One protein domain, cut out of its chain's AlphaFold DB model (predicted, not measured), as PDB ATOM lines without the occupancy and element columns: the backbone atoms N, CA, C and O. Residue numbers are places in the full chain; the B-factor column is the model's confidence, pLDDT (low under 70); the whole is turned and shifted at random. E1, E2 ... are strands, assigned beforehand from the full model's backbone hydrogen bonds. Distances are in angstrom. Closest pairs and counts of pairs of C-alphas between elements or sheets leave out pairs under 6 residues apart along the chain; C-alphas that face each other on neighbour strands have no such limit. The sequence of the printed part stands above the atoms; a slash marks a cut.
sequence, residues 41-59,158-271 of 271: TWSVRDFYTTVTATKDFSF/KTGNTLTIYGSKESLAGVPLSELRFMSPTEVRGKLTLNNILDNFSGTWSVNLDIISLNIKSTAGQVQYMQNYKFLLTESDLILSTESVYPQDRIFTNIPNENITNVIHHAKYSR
ATOM      1  N   THR A  41     581.173 346.737 404.129       94.44
ATOM      2  CA  THR A  41     580.129 347.631 403.628       94.44
ATOM      3  C   THR A  41     580.683 349.040 403.573       94.44
ATOM      4  O   THR A  41     581.183 349.538 404.568       94.44
ATOM      5  N   TRP A  42     580.548 349.685 402.427       95.06
ATOM      6  CA  TRP A  42     580.908 351.072 402.198       95.06
ATOM      7  C   TRP A  42     579.629 351.867 401.980       95.06
ATOM      8  O   TRP A  42     578.868 351.581 401.054       95.06
ATOM      9  N   SER A  43     579.382 352.862 402.825       92.94
ATOM     10  CA  SER A  43     578.201 353.726 402.740       92.94
ATOM     11  C   SER A  43     578.603 355.114 402.270       92.94
ATOM     12  O   SER A  43     579.605 355.663 402.736       92.94
ATOM     13  N   VAL A  44     577.823 355.711 401.367       89.50
ATOM     14  CA  VAL A  44     578.134 357.053 400.869       89.50
ATOM     15  C   VAL A  44     578.066 358.080 402.006       89.50
ATOM     16  O   VAL A  44     577.046 358.255 402.692       89.50
ATOM     17  N   ARG A  45     579.182 358.773 402.232       87.56
ATOM     18  CA  ARG A  45     579.298 359.848 403.219       87.56
ATOM     19  C   ARG A  45     579.111 361.208 402.573       87.56
ATOM     20  O   ARG A  45     578.325 361.991 403.091       87.56
ATOM     21  N   ASP A  46     579.777 361.447 401.451       83.81
ATOM     22  CA  ASP A  46     579.748 362.732 400.758       83.81
ATOM     23  C   ASP A  46     579.637 362.527 399.250       83.81
ATOM     24  O   ASP A  46     580.146 361.547 398.700       83.81
ATOM     25  N   PHE A  47     579.008 363.489 398.585       84.19
ATOM     26  CA  PHE A  47     578.980 363.591 397.135       84.19
ATOM     27  C   PHE A  47     579.385 365.004 396.727       84.19
ATOM     28  O   PHE A  47     578.926 365.991 397.309       84.19
ATOM     29  N   TYR A  48     580.250 365.108 395.727       86.12
ATOM     30  CA  TYR A  48     580.653 366.394 395.180       86.12
ATOM     31  C   TYR A  48     581.024 366.269 393.709       86.12
ATOM     32  O   TYR A  48     581.408 365.208 393.228       86.12
ATOM     33  N   THR A  49     580.922 367.379 392.995       87.94
ATOM     34  CA  THR A  49     581.340 367.492 391.601       87.94
ATOM     35  C   THR A  49     582.490 368.478 391.515       87.94
ATOM     36  O   THR A  49     582.439 369.538 392.139       87.94
ATOM     37  N   THR A  50     583.532 368.148 390.761       90.88
ATOM     38  CA  THR A  50     584.543 369.121 390.355       90.88
ATOM     39  C   THR A  50     584.317 369.531 388.917       90.88
ATOM     40  O   THR A  50     584.051 368.679 388.072       90.88
ATOM     41  N   VAL A  51     584.449 370.822 388.642       91.50
ATOM     42  CA  VAL A  51     584.354 371.379 387.291       91.50
ATOM     43  C   VAL A  51     585.471 372.397 387.090       91.50
ATOM     44  O   VAL A  51     585.944 372.996 388.057       91.50
ATOM     45  N   THR A  52     585.892 372.614 385.848       94.69
ATOM     46  CA  THR A  52     586.830 373.678 385.469       94.69
ATOM     47  C   THR A  52     586.070 374.812 384.796       94.69
ATOM     48  O   THR A  52     585.313 374.574 383.859       94.69
ATOM     49  N   ALA A  53     586.284 376.047 385.239       95.00
ATOM     50  CA  ALA A  53     585.667 377.224 384.646       95.00
ATOM     51  C   ALA A  53     586.246 377.543 383.260       95.00
ATOM     52  O   ALA A  53     587.463 377.642 383.095       95.00
ATOM     53  N   THR A  54     585.384 377.768 382.271       96.06
ATOM     54  CA  THR A  54     585.776 378.174 380.907       96.06
ATOM     55  C   THR A  54     585.787 379.692 380.720       96.06
ATOM     56  O   THR A  54     586.396 380.185 379.773       96.06
ATOM     57  N   LYS A  55     585.145 380.437 381.628       94.75
ATOM     58  CA  LYS A  55     585.154 381.905 381.719       94.75
ATOM     59  C   LYS A  55     584.930 382.353 383.167       94.75
ATOM     60  O   LYS A  55     584.642 381.525 384.027       94.75
ATOM     61  N   ASP A  56     585.043 383.650 383.434       95.25
ATOM     62  CA  ASP A  56     584.702 384.231 384.733       95.25
ATOM     63  C   ASP A  56     583.178 384.210 384.941       95.25
ATOM     64  O   ASP A  56     582.419 384.579 384.041       95.25
ATOM     65  N   PHE A  57     582.718 383.794 386.122       92.69
ATOM     66  CA  PHE A  57     581.302 383.831 386.500       92.69
ATOM     67  C   PHE A  57     581.123 383.864 388.019       92.69
ATOM     68  O   PHE A  57     582.060 383.629 388.781       92.69
ATOM     69  N   SER A  58     579.896 384.122 388.462       90.44
ATOM     70  CA  SER A  58     579.482 383.974 389.855       90.44
ATOM     71  C   SER A  58     578.247 383.089 389.953       90.44
ATOM     72  O   SER A  58     577.420 383.090 389.041       90.44
ATOM     73  N   PHE A  59     578.100 382.362 391.055       87.88
ATOM     74  CA  PHE A  59     576.903 381.564 391.331       87.88
ATOM     75  C   PHE A  59     576.634 381.474 392.836       87.88
ATOM     76  O   PHE A  59     577.533 381.702 393.649       87.88
ATOM     77  N   LYS A 158     587.047 382.331 388.657       96.38
ATOM     78  CA  LYS A 158     587.902 382.785 387.562       96.38
ATOM     79  C   LYS A 158     588.112 381.692 386.531       96.38
ATOM     80  O   LYS A 158     588.193 380.512 386.869       96.38
ATOM     81  N   THR A 159     588.238 382.117 385.283       96.69
ATOM     82  CA  THR A 159     588.573 381.271 384.138       96.69
ATOM     83  C   THR A 159     589.777 380.378 384.447       96.69
ATOM     84  O   THR A 159     590.788 380.850 384.961       96.69
ATOM     85  N   GLY A 160     589.679 379.090 384.121       95.81
ATOM     86  CA  GLY A 160     590.732 378.098 384.344       95.81
ATOM     87  C   GLY A 160     590.762 377.492 385.749       95.81
ATOM     88  O   GLY A 160     591.386 376.447 385.931       95.81
ATOM     89  N   ASN A 161     590.065 378.071 386.732       96.44
ATOM     90  CA  ASN A 161     590.011 377.489 388.071       96.44
ATOM     91  C   ASN A 161     589.163 376.215 388.082       96.44
ATOM     92  O   ASN A 161     588.068 376.172 387.517       96.44
ATOM     93  N   THR A 162     589.638 375.204 388.806       93.75
ATOM     94  CA  THR A 162     588.811 374.066 389.210       93.75
ATOM     95  C   THR A 162     588.099 374.399 390.513       93.75
ATOM     96  O   THR A 162     588.723 374.853 391.470       93.75
ATOM     97  N   LEU A 163     586.791 374.160 390.560       89.56
ATOM     98  CA  LEU A 163     585.980 374.318 391.761       89.56
ATOM     99  C   LEU A 163     585.283 373.016 392.138       89.56
ATOM    100  O   LEU A 163     584.921 372.218 391.277       89.56
ATOM    101  N   THR A 164     585.061 372.850 393.437       88.62
ATOM    102  CA  THR A 164     584.232 371.793 394.016       88.62
ATOM    103  C   THR A 164     582.849 372.346 394.340       88.62
ATOM    104  O   THR A 164     582.733 373.420 394.939       88.62
ATOM    105  N   ILE A 165     581.825 371.593 393.951       85.12
ATOM    106  CA  ILE A 165     580.408 371.850 394.200       85.12
ATOM    107  C   ILE A 165     579.883 370.665 395.001       85.12
ATOM    108  O   ILE A 165     579.955 369.521 394.546       85.12
ATOM    109  N   TYR A 166     579.391 370.922 396.207       80.50
ATOM    110  CA  TYR A 166     578.879 369.873 397.083       80.50
ATOM    111  C   TYR A 166     577.409 369.598 396.767       80.50
ATOM    112  O   TYR A 166     576.611 370.523 396.627       80.50
ATOM    113  N   GLY A 167     577.057 368.318 396.646       71.38
ATOM    114  CA  GLY A 167     575.682 367.875 396.425       71.38
ATOM    115  C   GLY A 167     575.155 367.060 397.602       71.38
ATOM    116  O   GLY A 167     575.894 366.690 398.517       71.38
ATOM    117  N   SER A 168     573.857 366.762 397.584       63.25
ATOM    118  CA  SER A 168     573.259 365.869 398.577       63.25
ATOM    119  C   SER A 168     573.518 364.394 398.246       63.25
ATOM    120  O   SER A 168     573.782 364.019 397.105       63.25
ATOM    121  N   LYS A 169     573.396 363.517 399.249       57.78
ATOM    122  CA  LYS A 169     573.492 362.053 399.070       57.78
ATOM    123  C   LYS A 169     572.400 361.475 398.169       57.78
ATOM    124  O   LYS A 169     572.524 360.353 397.699       57.78
ATOM    125  N   GLU A 170     571.323 362.222 397.963       55.00
ATOM    126  CA  GLU A 170     570.217 361.860 397.074       55.00
ATOM    127  C   GLU A 170     570.497 362.311 395.627       55.00
ATOM    128  O   GLU A 170     569.733 362.017 394.713       55.00
ATOM    129  N   SER A 171     571.623 363.000 395.413       56.38
ATOM    130  CA  SER A 171     572.063 363.629 394.169       56.38
ATOM    131  C   SER A 171     573.257 362.936 393.527       56.38
ATOM    132  O   SER A 171     574.201 363.585 393.079       56.38
ATOM    133  N   LEU A 172     573.247 361.615 393.474       61.72
ATOM    134  CA  LEU A 172     574.387 360.838 393.004       61.72
ATOM    135  C   LEU A 172     574.530 360.815 391.468       61.72
ATOM    136  O   LEU A 172     574.611 359.750 390.853       61.72
ATOM    137  N   ALA A 173     574.546 361.988 390.829       62.84
ATOM    138  CA  ALA A 173     574.775 362.116 389.394       62.84
ATOM    139  C   ALA A 173     576.107 361.444 389.016       62.84
ATOM    140  O   ALA A 173     577.125 361.623 389.683       62.84
ATOM    141  N   GLY A 174     576.086 360.593 387.990       67.81
ATOM    142  CA  GLY A 174     577.241 359.806 387.544       67.81
ATOM    143  C   GLY A 174     577.616 358.608 388.436       67.81
ATOM    144  O   GLY A 174     578.052 357.584 387.915       67.81
ATOM    145  N   VAL A 175     577.411 358.660 389.756       76.62
ATOM    146  CA  VAL A 175     577.792 357.572 390.682       76.62
ATOM    147  C   VAL A 175     576.603 357.137 391.545       76.62
ATOM    148  O   VAL A 175     576.655 357.339 392.753       76.62
ATOM    149  N   PRO A 176     575.540 356.524 390.983       83.75
ATOM    150  CA  PRO A 176     574.246 356.317 391.649       83.75
ATOM    151  C   PRO A 176     574.265 355.317 392.822       83.75
ATOM    152  O   PRO A 176     573.221 354.806 393.202       83.75
ATOM    153  N   LEU A 177     575.424 354.995 393.389       89.62
ATOM    154  CA  LEU A 177     575.650 353.940 394.367       89.62
ATOM    155  C   LEU A 177     575.660 354.549 395.773       89.62
ATOM    156  O   LEU A 177     576.551 355.315 396.128       89.62
ATOM    157  N   SER A 178     574.662 354.221 396.588       89.50
ATOM    158  CA  SER A 178     574.574 354.704 397.973       89.50
ATOM    159  C   SER A 178     575.238 353.753 398.971       89.50
ATOM    160  O   SER A 178     575.647 354.173 400.055       89.50
ATOM    161  N   GLU A 179     575.381 352.483 398.591       93.88
ATOM    162  CA  GLU A 179     576.024 351.436 399.380       93.88
ATOM    163  C   GLU A 179     576.745 350.451 398.449       93.88
ATOM    164  O   GLU A 179     576.168 350.018 397.449       93.88
ATOM    165  N   LEU A 180     577.969 350.057 398.801       95.38
ATOM    166  CA  LEU A 180     578.777 349.053 398.105       95.38
ATOM    167  C   LEU A 180     579.239 347.976 399.089       95.38
ATOM    168  O   LEU A 180     579.713 348.277 400.179       95.38
ATOM    169  N   ARG A 181     579.117 346.710 398.703       96.44
ATOM    170  CA  ARG A 181     579.525 345.539 399.484       96.44
ATOM    171  C   ARG A 181     580.305 344.592 398.590       96.44
ATOM    172  O   ARG A 181     579.713 343.904 397.759       96.44
ATOM    173  N   PHE A 182     581.620 344.559 398.764       93.81
ATOM    174  CA  PHE A 182     582.497 343.616 398.074       93.81
ATOM    175  C   PHE A 182     582.408 342.269 398.797       93.81
ATOM    176  O   PHE A 182     582.883 342.122 399.924       93.81
ATOM    177  N   MET A 183     581.712 341.311 398.182       93.94
ATOM    178  CA  MET A 183     581.352 340.029 398.800       93.94
ATOM    179  C   MET A 183     582.436 338.968 398.592       93.94
ATOM    180  O   MET A 183     582.647 338.116 399.454       93.94
ATOM    181  N   SER A 184     583.109 339.025 397.446       91.56
ATOM    182  CA  SER A 184     584.209 338.145 397.051       91.56
ATOM    183  C   SER A 184     585.120 338.883 396.054       91.56
ATOM    184  O   SER A 184     584.758 339.988 395.631       91.56
ATOM    185  N   PRO A 185     586.245 338.289 395.609       90.62
ATOM    186  CA  PRO A 185     587.107 338.877 394.576       90.62
ATOM    187  C   PRO A 185     586.406 339.201 393.246       90.62
ATOM    188  O   PRO A 185     586.959 339.917 392.423       90.62
ATOM    189  N   THR A 186     585.193 338.689 393.016       90.62
ATOM    190  CA  THR A 186     584.432 338.939 391.783       90.62
ATOM    191  C   THR A 186     583.025 339.467 392.022       90.62
ATOM    192  O   THR A 186     582.448 340.049 391.110       90.62
ATOM    193  N   GLU A 187     582.447 339.290 393.212       94.75
ATOM    194  CA  GLU A 187     581.048 339.622 393.493       94.75
ATOM    195  C   GLU A 187     580.914 340.925 394.287       94.75
ATOM    196  O   GLU A 187     581.566 341.126 395.315       94.75
ATOM    197  N   VAL A 188     579.993 341.784 393.846       95.62
ATOM    198  CA  VAL A 188     579.611 343.018 394.537       95.62
ATOM    199  C   VAL A 188     578.093 343.099 394.687       95.62
ATOM    200  O   VAL A 188     577.323 342.676 393.822       95.62
ATOM    201  N   ARG A 189     577.643 343.650 395.808       96.38
ATOM    202  CA  ARG A 189     576.236 343.954 396.083       96.38
ATOM    203  C   ARG A 189     576.121 345.355 396.645       96.38
ATOM    204  O   ARG A 189     577.116 345.951 397.042       96.38
ATOM    205  N   GLY A 190     574.908 345.867 396.747       95.19
ATOM    206  CA  GLY A 190     574.722 347.168 397.364       95.19
ATOM    207  C   GLY A 190     573.367 347.765 397.085       95.19
ATOM    208  O   GLY A 190     572.413 347.052 396.757       95.19
ATOM    209  N   LYS A 191     573.313 349.084 397.225       92.69
ATOM    210  CA  LYS A 191     572.138 349.895 396.942       92.69
ATOM    211  C   LYS A 191     572.504 350.992 395.971       92.69
ATOM    212  O   LYS A 191     573.598 351.555 396.031       92.69
ATOM    213  N   LEU A 192     571.567 351.297 395.094       88.88
ATOM    214  CA  LEU A 192     571.700 352.362 394.123       88.88
ATOM    215  C   LEU A 192     570.390 353.128 393.987       88.88
ATOM    216  O   LEU A 192     569.321 352.594 394.276       88.88
ATOM    217  N   THR A 193     570.480 354.376 393.552       81.44
ATOM    218  CA  THR A 193     569.324 355.230 393.288       81.44
ATOM    219  C   THR A 193     569.134 355.353 391.780       81.44
ATOM    220  O   THR A 193     569.965 355.949 391.097       81.44
ATOM    221  N   LEU A 194     568.033 354.814 391.252       75.19
ATOM    222  CA  LEU A 194     567.612 354.991 389.856       75.19
ATOM    223  C   LEU A 194     566.255 355.674 389.829       75.19
ATOM    224  O   LEU A 194     565.331 355.216 390.492       75.19
ATOM    225  N   ASN A 195     566.116 356.746 389.046       71.12
ATOM    226  CA  ASN A 195     564.852 357.481 388.900       71.12
ATOM    227  C   ASN A 195     564.216 357.857 390.254       71.12
ATOM    228  O   ASN A 195     563.009 357.721 390.436       71.12
ATOM    229  N   ASN A 196     565.039 358.289 391.217       69.25
ATOM    230  CA  ASN A 196     564.642 358.608 392.597       69.25
ATOM    231  C   ASN A 196     564.093 357.422 393.416       69.25
ATOM    232  O   ASN A 196     563.499 357.623 394.473       69.25
ATOM    233  N   ILE A 197     564.316 356.185 392.965       75.88
ATOM    234  CA  ILE A 197     563.968 354.956 393.679       75.88
ATOM    235  C   ILE A 197     565.254 354.297 394.172       75.88
ATOM    236  O   ILE A 197     566.171 354.030 393.395       75.88
ATOM    237  N   LEU A 198     565.302 354.017 395.475       85.62
ATOM    238  CA  LEU A 198     566.356 353.208 396.073       85.62
ATOM    239  C   LEU A 198     566.100 351.731 395.752       85.62
ATOM    240  O   LEU A 198     565.085 351.171 396.166       85.62
ATOM    241  N   ASP A 199     567.029 351.101 395.043       87.69
ATOM    242  CA  ASP A 199     566.973 349.691 394.664       87.69
ATOM    243  C   ASP A 199     568.212 348.942 395.163       87.69
ATOM    244  O   ASP A 199     569.295 349.508 395.332       87.69
ATOM    245  N   ASN A 200     568.053 347.642 395.393       92.94
ATOM    246  CA  ASN A 200     569.171 346.751 395.650       92.94
ATOM    247  C   ASN A 200     569.746 346.262 394.324       92.94
ATOM    248  O   ASN A 200     569.011 345.925 393.390       92.94
ATOM    249  N   PHE A 201     571.064 346.118 394.278       94.06
ATOM    250  CA  PHE A 201     571.729 345.510 393.138       94.06
ATOM    251  C   PHE A 201     572.631 344.353 393.548       94.06
ATOM    252  O   PHE A 201     573.139 344.270 394.671       94.06
ATOM    253  N   SER A 202     572.835 343.468 392.581       94.94
ATOM    254  CA  SER A 202     573.882 342.451 392.587       94.94
ATOM    255  C   SER A 202     574.706 342.604 391.319       94.94
ATOM    256  O   SER A 202     574.220 343.145 390.324       94.94
ATOM    257  N   GLY A 203     575.956 342.177 391.350       94.62
ATOM    258  CA  GLY A 203     576.839 342.393 390.226       94.62
ATOM    259  C   GLY A 203     578.191 341.736 390.382       94.62
ATOM    260  O   GLY A 203     578.471 341.055 391.371       94.62
ATOM    261  N   THR A 204     579.035 341.986 389.391       95.31
ATOM    262  CA  THR A 204     580.451 341.639 389.450       95.31
ATOM    263  C   THR A 204     581.303 342.890 389.443       95.31
ATOM    264  O   THR A 204     580.895 343.916 388.896       95.31
ATOM    265  N   TRP A 205     582.492 342.803 390.020       95.25
ATOM    266  CA  TRP A 205     583.474 343.875 389.959       95.25
ATOM    267  C   TRP A 205     584.819 343.347 389.471       95.25
ATOM    268  O   TRP A 205     585.111 342.158 389.585       95.25
ATOM    269  N   SER A 206     585.612 344.237 388.894       92.88
ATOM    270  CA  SER A 206     587.012 343.995 388.566       92.88
ATOM    271  C   SER A 206     587.786 345.300 388.667       92.88
ATOM    272  O   SER A 206     587.199 346.384 388.615       92.88
ATOM    273  N   VAL A 207     589.106 345.204 388.778       91.38
ATOM    274  CA  VAL A 207     589.990 346.367 388.786       91.38
ATOM    275  C   VAL A 207     590.988 346.275 387.640       91.38
ATOM    276  O   VAL A 207     591.471 345.201 387.286       91.38
ATOM    277  N   ASN A 208     591.299 347.413 387.036       87.75
ATOM    278  CA  ASN A 208     592.435 347.546 386.141       87.75
ATOM    279  C   ASN A 208     593.103 348.896 386.397       87.75
ATOM    280  O   ASN A 208     592.492 349.939 386.170       87.75
ATOM    281  N   LEU A 209     594.354 348.865 386.860       86.69
ATOM    282  CA  LEU A 209     595.104 350.052 387.282       86.69
ATOM    283  C   LEU A 209     594.328 350.866 388.335       86.69
ATOM    284  O   LEU A 209     594.145 350.389 389.451       86.69
ATOM    285  N   ASP A 210     593.892 352.074 387.985       90.19
ATOM    286  CA  ASP A 210     593.150 353.023 388.818       90.19
ATOM    287  C   ASP A 210     591.641 353.021 388.525       90.19
ATOM    288  O   ASP A 210     590.925 353.928 388.954       90.19
ATOM    289  N   ILE A 211     591.142 352.012 387.800       94.19
ATOM    290  CA  ILE A 211     589.738 351.898 387.399       94.19
ATOM    291  C   ILE A 211     589.087 350.676 388.051       94.19
ATOM    292  O   ILE A 211     589.506 349.544 387.813       94.19
ATOM    293  N   ILE A 212     588.014 350.903 388.812       94.50
ATOM    294  CA  ILE A 212     587.065 349.867 389.230       94.50
ATOM    295  C   ILE A 212     585.936 349.801 388.202       94.50
ATOM    296  O   ILE A 212     585.249 350.792 387.944       94.50
ATOM    297  N   SER A 213     585.721 348.617 387.645       95.12
ATOM    298  CA  SER A 213     584.603 348.301 386.761       95.12
ATOM    299  C   SER A 213     583.534 347.555 387.545       95.12
ATOM    300  O   SER A 213     583.813 346.503 388.115       95.12
ATOM    301  N   LEU A 214     582.305 348.069 387.559       94.81
ATOM    302  CA  LEU A 214     581.146 347.424 388.174       94.81
ATOM    303  C   LEU A 214     580.151 347.022 387.087       94.81
ATOM    304  O   LEU A 214     579.663 347.867 386.340       94.81
ATOM    305  N   ASN A 215     579.819 345.737 387.010       94.50
ATOM    306  CA  ASN A 215     578.719 345.226 386.196       94.50
ATOM    307  C   ASN A 215     577.505 345.037 387.103       94.50
ATOM    308  O   ASN A 215     577.441 344.084 387.879       94.50
ATOM    309  N   ILE A 216     576.580 345.983 387.037       92.56
ATOM    310  CA  ILE A 216     575.474 346.146 387.972       92.56
ATOM    311  C   ILE A 216     574.206 345.570 387.359       92.56
ATOM    312  O   ILE A 216     573.855 345.890 386.226       92.56
ATOM    313  N   LYS A 217     573.475 344.784 388.150       92.50
ATOM    314  CA  LYS A 217     572.123 344.320 387.856       92.50
ATOM    315  C   LYS A 217     571.171 344.765 388.964       92.50
ATOM    316  O   LYS A 217     571.219 344.254 390.087       92.50
ATOM    317  N   SER A 218     570.312 345.722 388.628       89.06
ATOM    318  CA  SER A 218     569.263 346.253 389.502       89.06
ATOM    319  C   SER A 218     568.137 345.233 389.669       89.06
ATOM    320  O   SER A 218     567.745 344.586 388.694       89.06
ATOM    321  N   THR A 219     567.603 345.089 390.881       81.44
ATOM    322  CA  THR A 219     566.559 344.093 391.171       81.44
ATOM    323  C   THR A 219     565.183 344.575 390.715       81.44
ATOM    324  O   THR A 219     564.536 343.914 389.905       81.44
ATOM    325  N   ALA A 220     564.741 345.729 391.213       77.00
ATOM    326  CA  ALA A 220     563.451 346.327 390.888       77.00
ATOM    327  C   ALA A 220     563.489 347.121 389.576       77.00
ATOM    328  O   ALA A 220     562.547 347.055 388.792       77.00
ATOM    329  N   GLY A 221     564.586 347.834 389.310       66.56
ATOM    330  CA  GLY A 221     564.738 348.643 388.098       66.56
ATOM    331  C   GLY A 221     564.886 347.825 386.812       66.56
ATOM    332  O   GLY A 221     564.756 348.384 385.728       66.56
ATOM    333  N   GLN A 222     565.187 346.522 386.918       76.44
ATOM    334  CA  GLN A 222     565.487 345.618 385.795       76.44
ATOM    335  C   GLN A 222     566.530 346.162 384.800       76.44
ATOM    336  O   GLN A 222     566.577 345.752 383.642       76.44
ATOM    337  N   VAL A 223     567.398 347.069 385.254       79.81
ATOM    338  CA  VAL A 223     568.495 347.611 384.454       79.81
ATOM    339  C   VAL A 223     569.747 346.781 384.703       79.81
ATOM    340  O   VAL A 223     570.075 346.461 385.849       79.81
ATOM    341  N   GLN A 224     570.465 346.473 383.626       86.69
ATOM    342  CA  GLN A 224     571.821 345.956 383.690       86.69
ATOM    343  C   GLN A 224     572.755 346.882 382.916       86.69
ATOM    344  O   GLN A 224     572.485 347.211 381.762       86.69
ATOM    345  N   TYR A 225     573.845 347.299 383.550       87.56
ATOM    346  CA  TYR A 225     574.837 348.164 382.923       87.56
ATOM    347  C   TYR A 225     576.223 347.936 383.520       87.56
ATOM    348  O   TYR A 225     576.370 347.464 384.646       87.56
ATOM    349  N   MET A 226     577.243 348.286 382.744       90.38
ATOM    350  CA  MET A 226     578.626 348.321 383.198       90.38
ATOM    351  C   MET A 226     579.041 349.773 383.374       90.38
ATOM    352  O   MET A 226     578.845 350.578 382.465       90.38
ATOM    353  N   GLN A 227     579.625 350.093 384.523       90.50
ATOM    354  CA  GLN A 227     580.139 351.422 384.811       90.50
ATOM    355  C   GLN A 227     581.574 351.330 385.312       90.50
ATOM    356  O   GLN A 227     581.899 350.509 386.168       90.50
ATOM    357  N   ASN A 228     582.420 352.197 384.768       93.38
ATOM    358  CA  ASN A 228     583.814 352.321 385.157       93.38
ATOM    359  C   ASN A 228     583.983 353.574 386.008       93.38
ATOM    360  O   ASN A 228     583.471 354.639 385.655       93.38
ATOM    361  N   TYR A 229     584.728 353.441 387.096       95.00
ATOM    362  CA  TYR A 229     585.040 354.526 388.009       95.00
ATOM    363  C   TYR A 229     586.539 354.602 388.213       95.00
ATOM    364  O   TYR A 229     587.163 353.596 388.547       95.00
ATOM    365  N   LYS A 230     587.105 355.804 388.106       95.62
ATOM    366  CA  LYS A 230     588.404 356.050 388.729       95.62
ATOM    367  C   LYS A 230     588.230 355.925 390.230       95.62
ATOM    368  O   LYS A 230     587.279 356.500 390.769       95.62
ATOM    369  N   PHE A 231     589.118 355.203 390.897       94.69
ATOM    370  CA  PHE A 231     589.016 355.022 392.337       94.69
ATOM    371  C   PHE A 231     590.268 355.477 393.076       94.69
ATOM    372  O   PHE A 231     591.383 355.419 392.565       94.69
ATOM    373  N   LEU A 232     590.058 355.927 394.308       94.81
ATOM    374  CA  LEU A 232     591.106 356.139 395.293       94.81
ATOM    375  C   LEU A 232     590.677 355.436 396.577       94.81
ATOM    376  O   LEU A 232     589.603 355.725 397.106       94.81
ATOM    377  N   LEU A 233     591.514 354.525 397.060       92.75
ATOM    378  CA  LEU A 233     591.325 353.841 398.332       92.75
ATOM    379  C   LEU A 233     592.351 354.359 399.343       92.75
ATOM    380  O   LEU A 233     593.525 354.537 399.026       92.75
ATOM    381  N   THR A 234     591.883 354.623 400.554       89.75
ATOM    382  CA  THR A 234     592.686 355.011 401.718       89.75
ATOM    383  C   THR A 234     592.276 354.143 402.907       89.75
ATOM    384  O   THR A 234     591.309 353.389 402.812       89.75
ATOM    385  N   GLU A 235     592.955 354.273 404.050       84.38
ATOM    386  CA  GLU A 235     592.628 353.499 405.260       84.38
ATOM    387  C   GLU A 235     591.167 353.669 405.724       84.38
ATOM    388  O   GLU A 235     590.581 352.736 406.274       84.38
ATOM    389  N   SER A 236     590.566 354.844 405.501       86.38
ATOM    390  CA  SER A 236     589.222 355.185 405.995       86.38
ATOM    391  C   SER A 236     588.180 355.438 404.909       86.38
ATOM    392  O   SER A 236     586.983 355.410 405.197       86.38
ATOM    393  N   ASP A 237     588.608 355.726 403.681       93.75
ATOM    394  CA  ASP A 237     587.725 356.196 402.618       93.75
ATOM    395  C   ASP A 237     587.976 355.477 401.288       93.75
ATOM    396  O   ASP A 237     589.123 355.313 400.865       93.75
ATOM    397  N   LEU A 238     586.884 355.164 400.590       94.81
ATOM    398  CA  LEU A 238     586.859 354.829 399.167       94.81
ATOM    399  C   LEU A 238     586.252 356.018 398.419       94.81
ATOM    400  O   LEU A 238     585.194 356.512 398.799       94.81
ATOM    401  N   ILE A 239     586.887 356.482 397.350       94.62
ATOM    402  CA  ILE A 239     586.339 357.523 396.475       94.62
ATOM    403  C   ILE A 239     586.176 356.932 395.087       94.62
ATOM    404  O   ILE A 239     587.156 356.480 394.506       94.62
ATOM    405  N   LEU A 240     584.958 356.966 394.549       94.75
ATOM    406  CA  LEU A 240     584.670 356.612 393.160       94.75
ATOM    407  C   LEU A 240     584.362 357.872 392.364       94.75
ATOM    408  O   LEU A 240     583.575 358.707 392.813       94.75
ATOM    409  N   SER A 241     584.972 357.994 391.188       94.06
ATOM    410  CA  SER A 241     584.870 359.177 390.339       94.06
ATOM    411  C   SER A 241     584.506 358.807 388.906       94.06
ATOM    412  O   SER A 241     585.087 357.879 388.342       94.06
ATOM    413  N   THR A 242     583.587 359.550 388.296       91.81
ATOM    414  CA  THR A 242     583.261 359.413 386.870       91.81
ATOM    415  C   THR A 242     583.047 360.771 386.227       91.81
ATOM    416  O   THR A 242     582.544 361.699 386.858       91.81
ATOM    417  N   GLU A 243     583.382 360.866 384.950       90.62
ATOM    418  CA  GLU A 243     582.992 361.997 384.119       90.62
ATOM    419  C   GLU A 243     581.528 361.837 383.685       90.62
ATOM    420  O   GLU A 243     581.091 360.732 383.348       90.62
ATOM    421  N   SER A 244     580.751 362.917 383.749       85.25
ATOM    422  CA  SER A 244     579.385 362.976 383.216       85.25
ATOM    423  C   SER A 244     578.949 364.427 383.015       85.25
ATOM    424  O   SER A 244     579.683 365.357 383.328       85.25
ATOM    425  N   VAL A 245     577.756 364.632 382.462       83.00
ATOM    426  CA  VAL A 245     577.199 365.973 382.255       83.00
ATOM    427  C   VAL A 245     576.797 366.577 383.601       83.00
ATOM    428  O   VAL A 245     576.201 365.898 384.435       83.00
ATOM    429  N   TYR A 246     577.070 367.870 383.792       81.25
ATOM    430  CA  TYR A 246     576.605 368.581 384.980       81.25
ATOM    431  C   TYR A 246     575.065 368.655 384.976       81.25
ATOM    432  O   TYR A 246     574.486 369.133 383.993       81.25
ATOM    433  N   PRO A 247     574.386 368.173 386.032       74.12
ATOM    434  CA  PRO A 247     572.927 368.165 386.094       74.12
ATOM    435  C   PRO A 247     572.377 369.600 386.134       74.12
ATOM    436  O   PRO A 247     572.738 370.382 387.007       74.12
ATOM    437  N   GLN A 248     571.508 369.940 385.177       69.38
ATOM    438  CA  GLN A 248     570.886 371.274 385.029       69.38
ATOM    439  C   GLN A 248     569.456 371.341 385.588       69.38
ATOM    440  O   GLN A 248     568.875 372.416 385.728       69.38
ATOM    441  N   ASP A 249     568.875 370.187 385.910       57.03
ATOM    442  CA  ASP A 249     567.578 370.037 386.571       57.03
ATOM    443  C   ASP A 249     567.597 370.526 388.031       57.03
ATOM    444  O   ASP A 249     566.547 370.702 388.650       57.03
ATOM    445  N   ARG A 250     568.784 370.819 388.573       56.62
ATOM    446  CA  ARG A 250     568.990 371.343 389.927       56.62
ATOM    447  C   ARG A 250     569.102 372.859 389.928       56.62
ATOM    448  O   ARG A 250     570.171 373.423 390.148       56.62
ATOM    449  N   ILE A 251     567.943 373.495 389.758       50.72
ATOM    450  CA  ILE A 251     567.724 374.952 389.674       50.72
ATOM    451  C   ILE A 251     568.543 375.754 390.711       50.72
ATOM    452  O   ILE A 251     568.984 376.864 390.429       50.72
ATOM    453  N   PHE A 252     568.814 375.180 391.885       53.38
ATOM    454  CA  PHE A 252     569.353 375.876 393.055       53.38
ATOM    455  C   PHE A 252     570.878 376.085 393.033       53.38
ATOM    456  O   PHE A 252     571.396 376.835 393.844       53.38
ATOM    457  N   THR A 253     571.622 375.464 392.112       60.16
ATOM    458  CA  THR A 253     573.083 375.686 391.961       60.16
ATOM    459  C   THR A 253     573.493 375.808 390.495       60.16
ATOM    460  O   THR A 253     574.615 375.457 390.128       60.16
ATOM    461  N   ASN A 254     572.571 376.256 389.636       68.31
ATOM    462  CA  ASN A 254     572.747 376.210 388.188       68.31
ATOM    463  C   ASN A 254     573.911 377.094 387.730       68.31
ATOM    464  O   ASN A 254     573.779 378.295 387.501       68.31
ATOM    465  N   ILE A 255     575.065 376.456 387.565       82.38
ATOM    466  CA  ILE A 255     576.164 376.968 386.769       82.38
ATOM    467  C   ILE A 255     575.832 376.615 385.315       82.38
ATOM    468  O   ILE A 255     575.682 375.427 385.007       82.38
ATOM    469  N   PRO A 256     575.702 377.604 384.414       82.25
ATOM    470  CA  PRO A 256     575.448 377.331 383.006       82.25
ATOM    471  C   PRO A 256     576.537 376.424 382.421       82.25
ATOM    472  O   PRO A 256     577.726 376.652 382.659       82.25
ATOM    473  N   ASN A 257     576.145 375.397 381.662       84.38
ATOM    474  CA  ASN A 257     577.082 374.410 381.112       84.38
ATOM    475  C   ASN A 257     578.167 375.054 380.238       84.38
ATOM    476  O   ASN A 257     579.300 374.590 380.225       84.38
ATOM    477  N   GLU A 258     577.858 376.147 379.544       88.00
ATOM    478  CA  GLU A 258     578.826 376.882 378.731       88.00
ATOM    479  C   GLU A 258     579.916 377.592 379.555       88.00
ATOM    480  O   GLU A 258     580.916 378.043 378.991       88.00
ATOM    481  N   ASN A 259     579.747 377.688 380.879       91.38
ATOM    482  CA  ASN A 259     580.715 378.279 381.803       91.38
ATOM    483  C   ASN A 259     581.692 377.243 382.381       91.38
ATOM    484  O   ASN A 259     582.630 377.633 383.084       91.38
ATOM    485  N   ILE A 260     581.480 375.944 382.132       92.00
ATOM    486  CA  ILE A 260     582.223 374.855 382.773       92.00
ATOM    487  C   ILE A 260     582.636 373.745 381.800       92.00
ATOM    488  O   ILE A 260     582.051 373.542 380.743       92.00
ATOM    489  N   THR A 261     583.679 373.011 382.169       94.12
ATOM    490  CA  THR A 261     584.177 371.809 381.488       94.12
ATOM    491  C   THR A 261     584.785 370.842 382.514       94.12
ATOM    492  O   THR A 261     584.788 371.149 383.707       94.12
ATOM    493  N   ASN A 262     585.302 369.686 382.078       92.50
ATOM    494  CA  ASN A 262     585.914 368.657 382.937       92.50
ATOM    495  C   ASN A 262     585.041 368.302 384.151       92.50
ATOM    496  O   ASN A 262     585.485 368.377 385.297       92.50
ATOM    497  N   VAL A 263     583.773 367.983 383.898       91.00
ATOM    498  CA  VAL A 263     582.798 367.706 384.954       91.00
ATOM    499  C   VAL A 263     583.012 366.289 385.481       91.00
ATOM    500  O   VAL A 263     582.707 365.307 384.807       91.00
ATOM    501  N   ILE A 264     583.538 366.185 386.698       91.88
ATOM    502  CA  ILE A 264     583.823 364.909 387.358       91.88
ATOM    503  C   ILE A 264     582.992 364.822 388.632       91.88
ATOM    504  O   ILE A 264     583.101 365.664 389.520       91.88
ATOM    505  N   HIS A 265     582.169 363.786 388.728       89.88
ATOM    506  CA  HIS A 265     581.387 363.479 389.916       89.88
ATOM    507  C   HIS A 265     582.146 362.509 390.804       89.88
ATOM    508  O   HIS A 265     582.721 361.539 390.312       89.88
ATOM    509  N   HIS A 266     582.097 362.751 392.107       91.19
ATOM    510  CA  HIS A 266     582.776 361.967 393.123       91.19
ATOM    511  C   HIS A 266     581.782 361.523 394.191       91.19
ATOM    512  O   HIS A 266     581.073 362.343 394.777       91.19
ATOM    513  N   ALA A 267     581.789 360.231 394.499       91.38
ATOM    514  CA  ALA A 267     581.147 359.684 395.685       91.38
ATOM    515  C   ALA A 267     582.229 359.207 396.652       91.38
ATOM    516  O   ALA A 267     583.074 358.383 396.294       91.38
ATOM    517  N   LYS A 268     582.204 359.741 397.873       92.19
ATOM    518  CA  LYS A 268     583.115 359.371 398.952       92.19
ATOM    519  C   LYS A 268     582.381 358.477 399.940       92.19
ATOM    520  O   LYS A 268     581.368 358.880 400.512       92.19
ATOM    521  N   TYR A 269     582.906 357.280 400.148       93.38
ATOM    522  CA  TYR A 269     582.346 356.251 401.007       93.38
ATOM    523  C   TYR A 269     583.217 356.052 402.237       93.38
ATOM    524  O   TYR A 269     584.441 356.127 402.151       93.38
ATOM    525  N   SER A 270     582.575 355.726 403.352       93.88
ATOM    526  CA  SER A 270     583.228 355.244 404.567       93.88
ATOM    527  C   SER A 270     582.705 353.854 404.918       93.88
ATOM    528  O   SER A 270     581.575 353.509 404.554       93.88
ATOM    529  N   ARG A 271     583.532 353.069 405.610       89.56
ATOM    530  CA  ARG A 271     583.117 351.788 406.192       89.56
ATOM    531  C   ARG A 271     582.150 351.968 407.361       89.56
ATOM    532  O   ARG A 271     582.211 353.039 408.008       89.56
TER     533      ARG A 271
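Overview. This is residues 41 to 59 and 158 to 271 of the 271 residues of an uncharacterized protein of Bacteroidetes bacterium HGW-Bacteroidetes-7 (UniProt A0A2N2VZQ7). Eight strands close into a small barrel, and two of them, E1 and E10, run on side by side past one end of it as a strand arm. There E3 lies beside E1, E2 lies at the far end, and the long link of residues 244 to 259 folds along the arm. The printed part has 133 residues, no named helix and ten strands, E1 to E10 in chain order; its class is all strand, and the neighbour pairs are all antiparallel. The whole is compact by its radius of gyration of the C-alphas, 15.5 A, with an elongated outline spanning 48 by 31 by 22 A.

Along the chain. Find C-alpha 41 at (580.129, 347.631, 403.628); from there E1, residues 41 to 53, runs 35.6 A to C-alpha 53 at (585.667, 377.224, 384.646), and it bends by 52 degrees at residue 45. Look next for E4 at residues 177 to 182, E5 at 187 to 194, E6 at 197 to 208, 30.4 A long, E7 at 211 to 218, E8 at 224 to 233, 25.6 A long, and E9 at 237 to 243. E5 bends too, by 58 degrees at residue 191; E6 bends by 68 degrees at residue 200; and E8 bends by 63 degrees at residue 230. E10, residues 260 to 270, runs 29.3 A to C-alpha 270 at (583.228, 355.244, 404.567). E3 is residues 162 to 167 and E2 residues 57 to 59.

Arrangement. Go round the closed barrel from E1 through E4, E5, E6, E7, E8, E9 and E10 back to E1. E4 to E10 form a meander, each strand the antiparallel neighbour of the one before, and each step along it is a hairpin. Look for N 181 and O 189, 2.7 A, between E4 and E5; N 199 and O 192, 2.8 A, between E5 and E6; N 213 and O 206, 2.8 A, between E6 and E7; N 214 and O 227, 2.8 A, between E7 and E8; N 241 and O 230, 2.8 A, between E8 and E9; and N 265 and O 242, 2.8 A, between E9 and E10. The ring closes at E10 and E1, with N 50 and O 264 at 2.8 A, and at E1 and E4, with N 42 and O 180 at 2.8 A. E1 pairs in a staggered way: E4, beside its residues 41 to 44, and E3, beside 47 to 52, lie on one side of it, and E10 on the other side. E3 is not in the ring; N 49 and O 165 are 2.8 A apart. E2 pairs with no named strand.

Size, cuts and confidence. The two C-alphas farthest apart, those of Asp 56 and Ser 184, are 47.7 A apart. Residues 60 to 157 are not printed, and C-alphas 59 and 158 are 11.7 A apart across the cut. Of the links that are printed whole, E9 to E10 is long. The mean pLDDT of the printed part is 86.4; it is under 70 at residues 168 to 174, 196, 221 and 248 to 254.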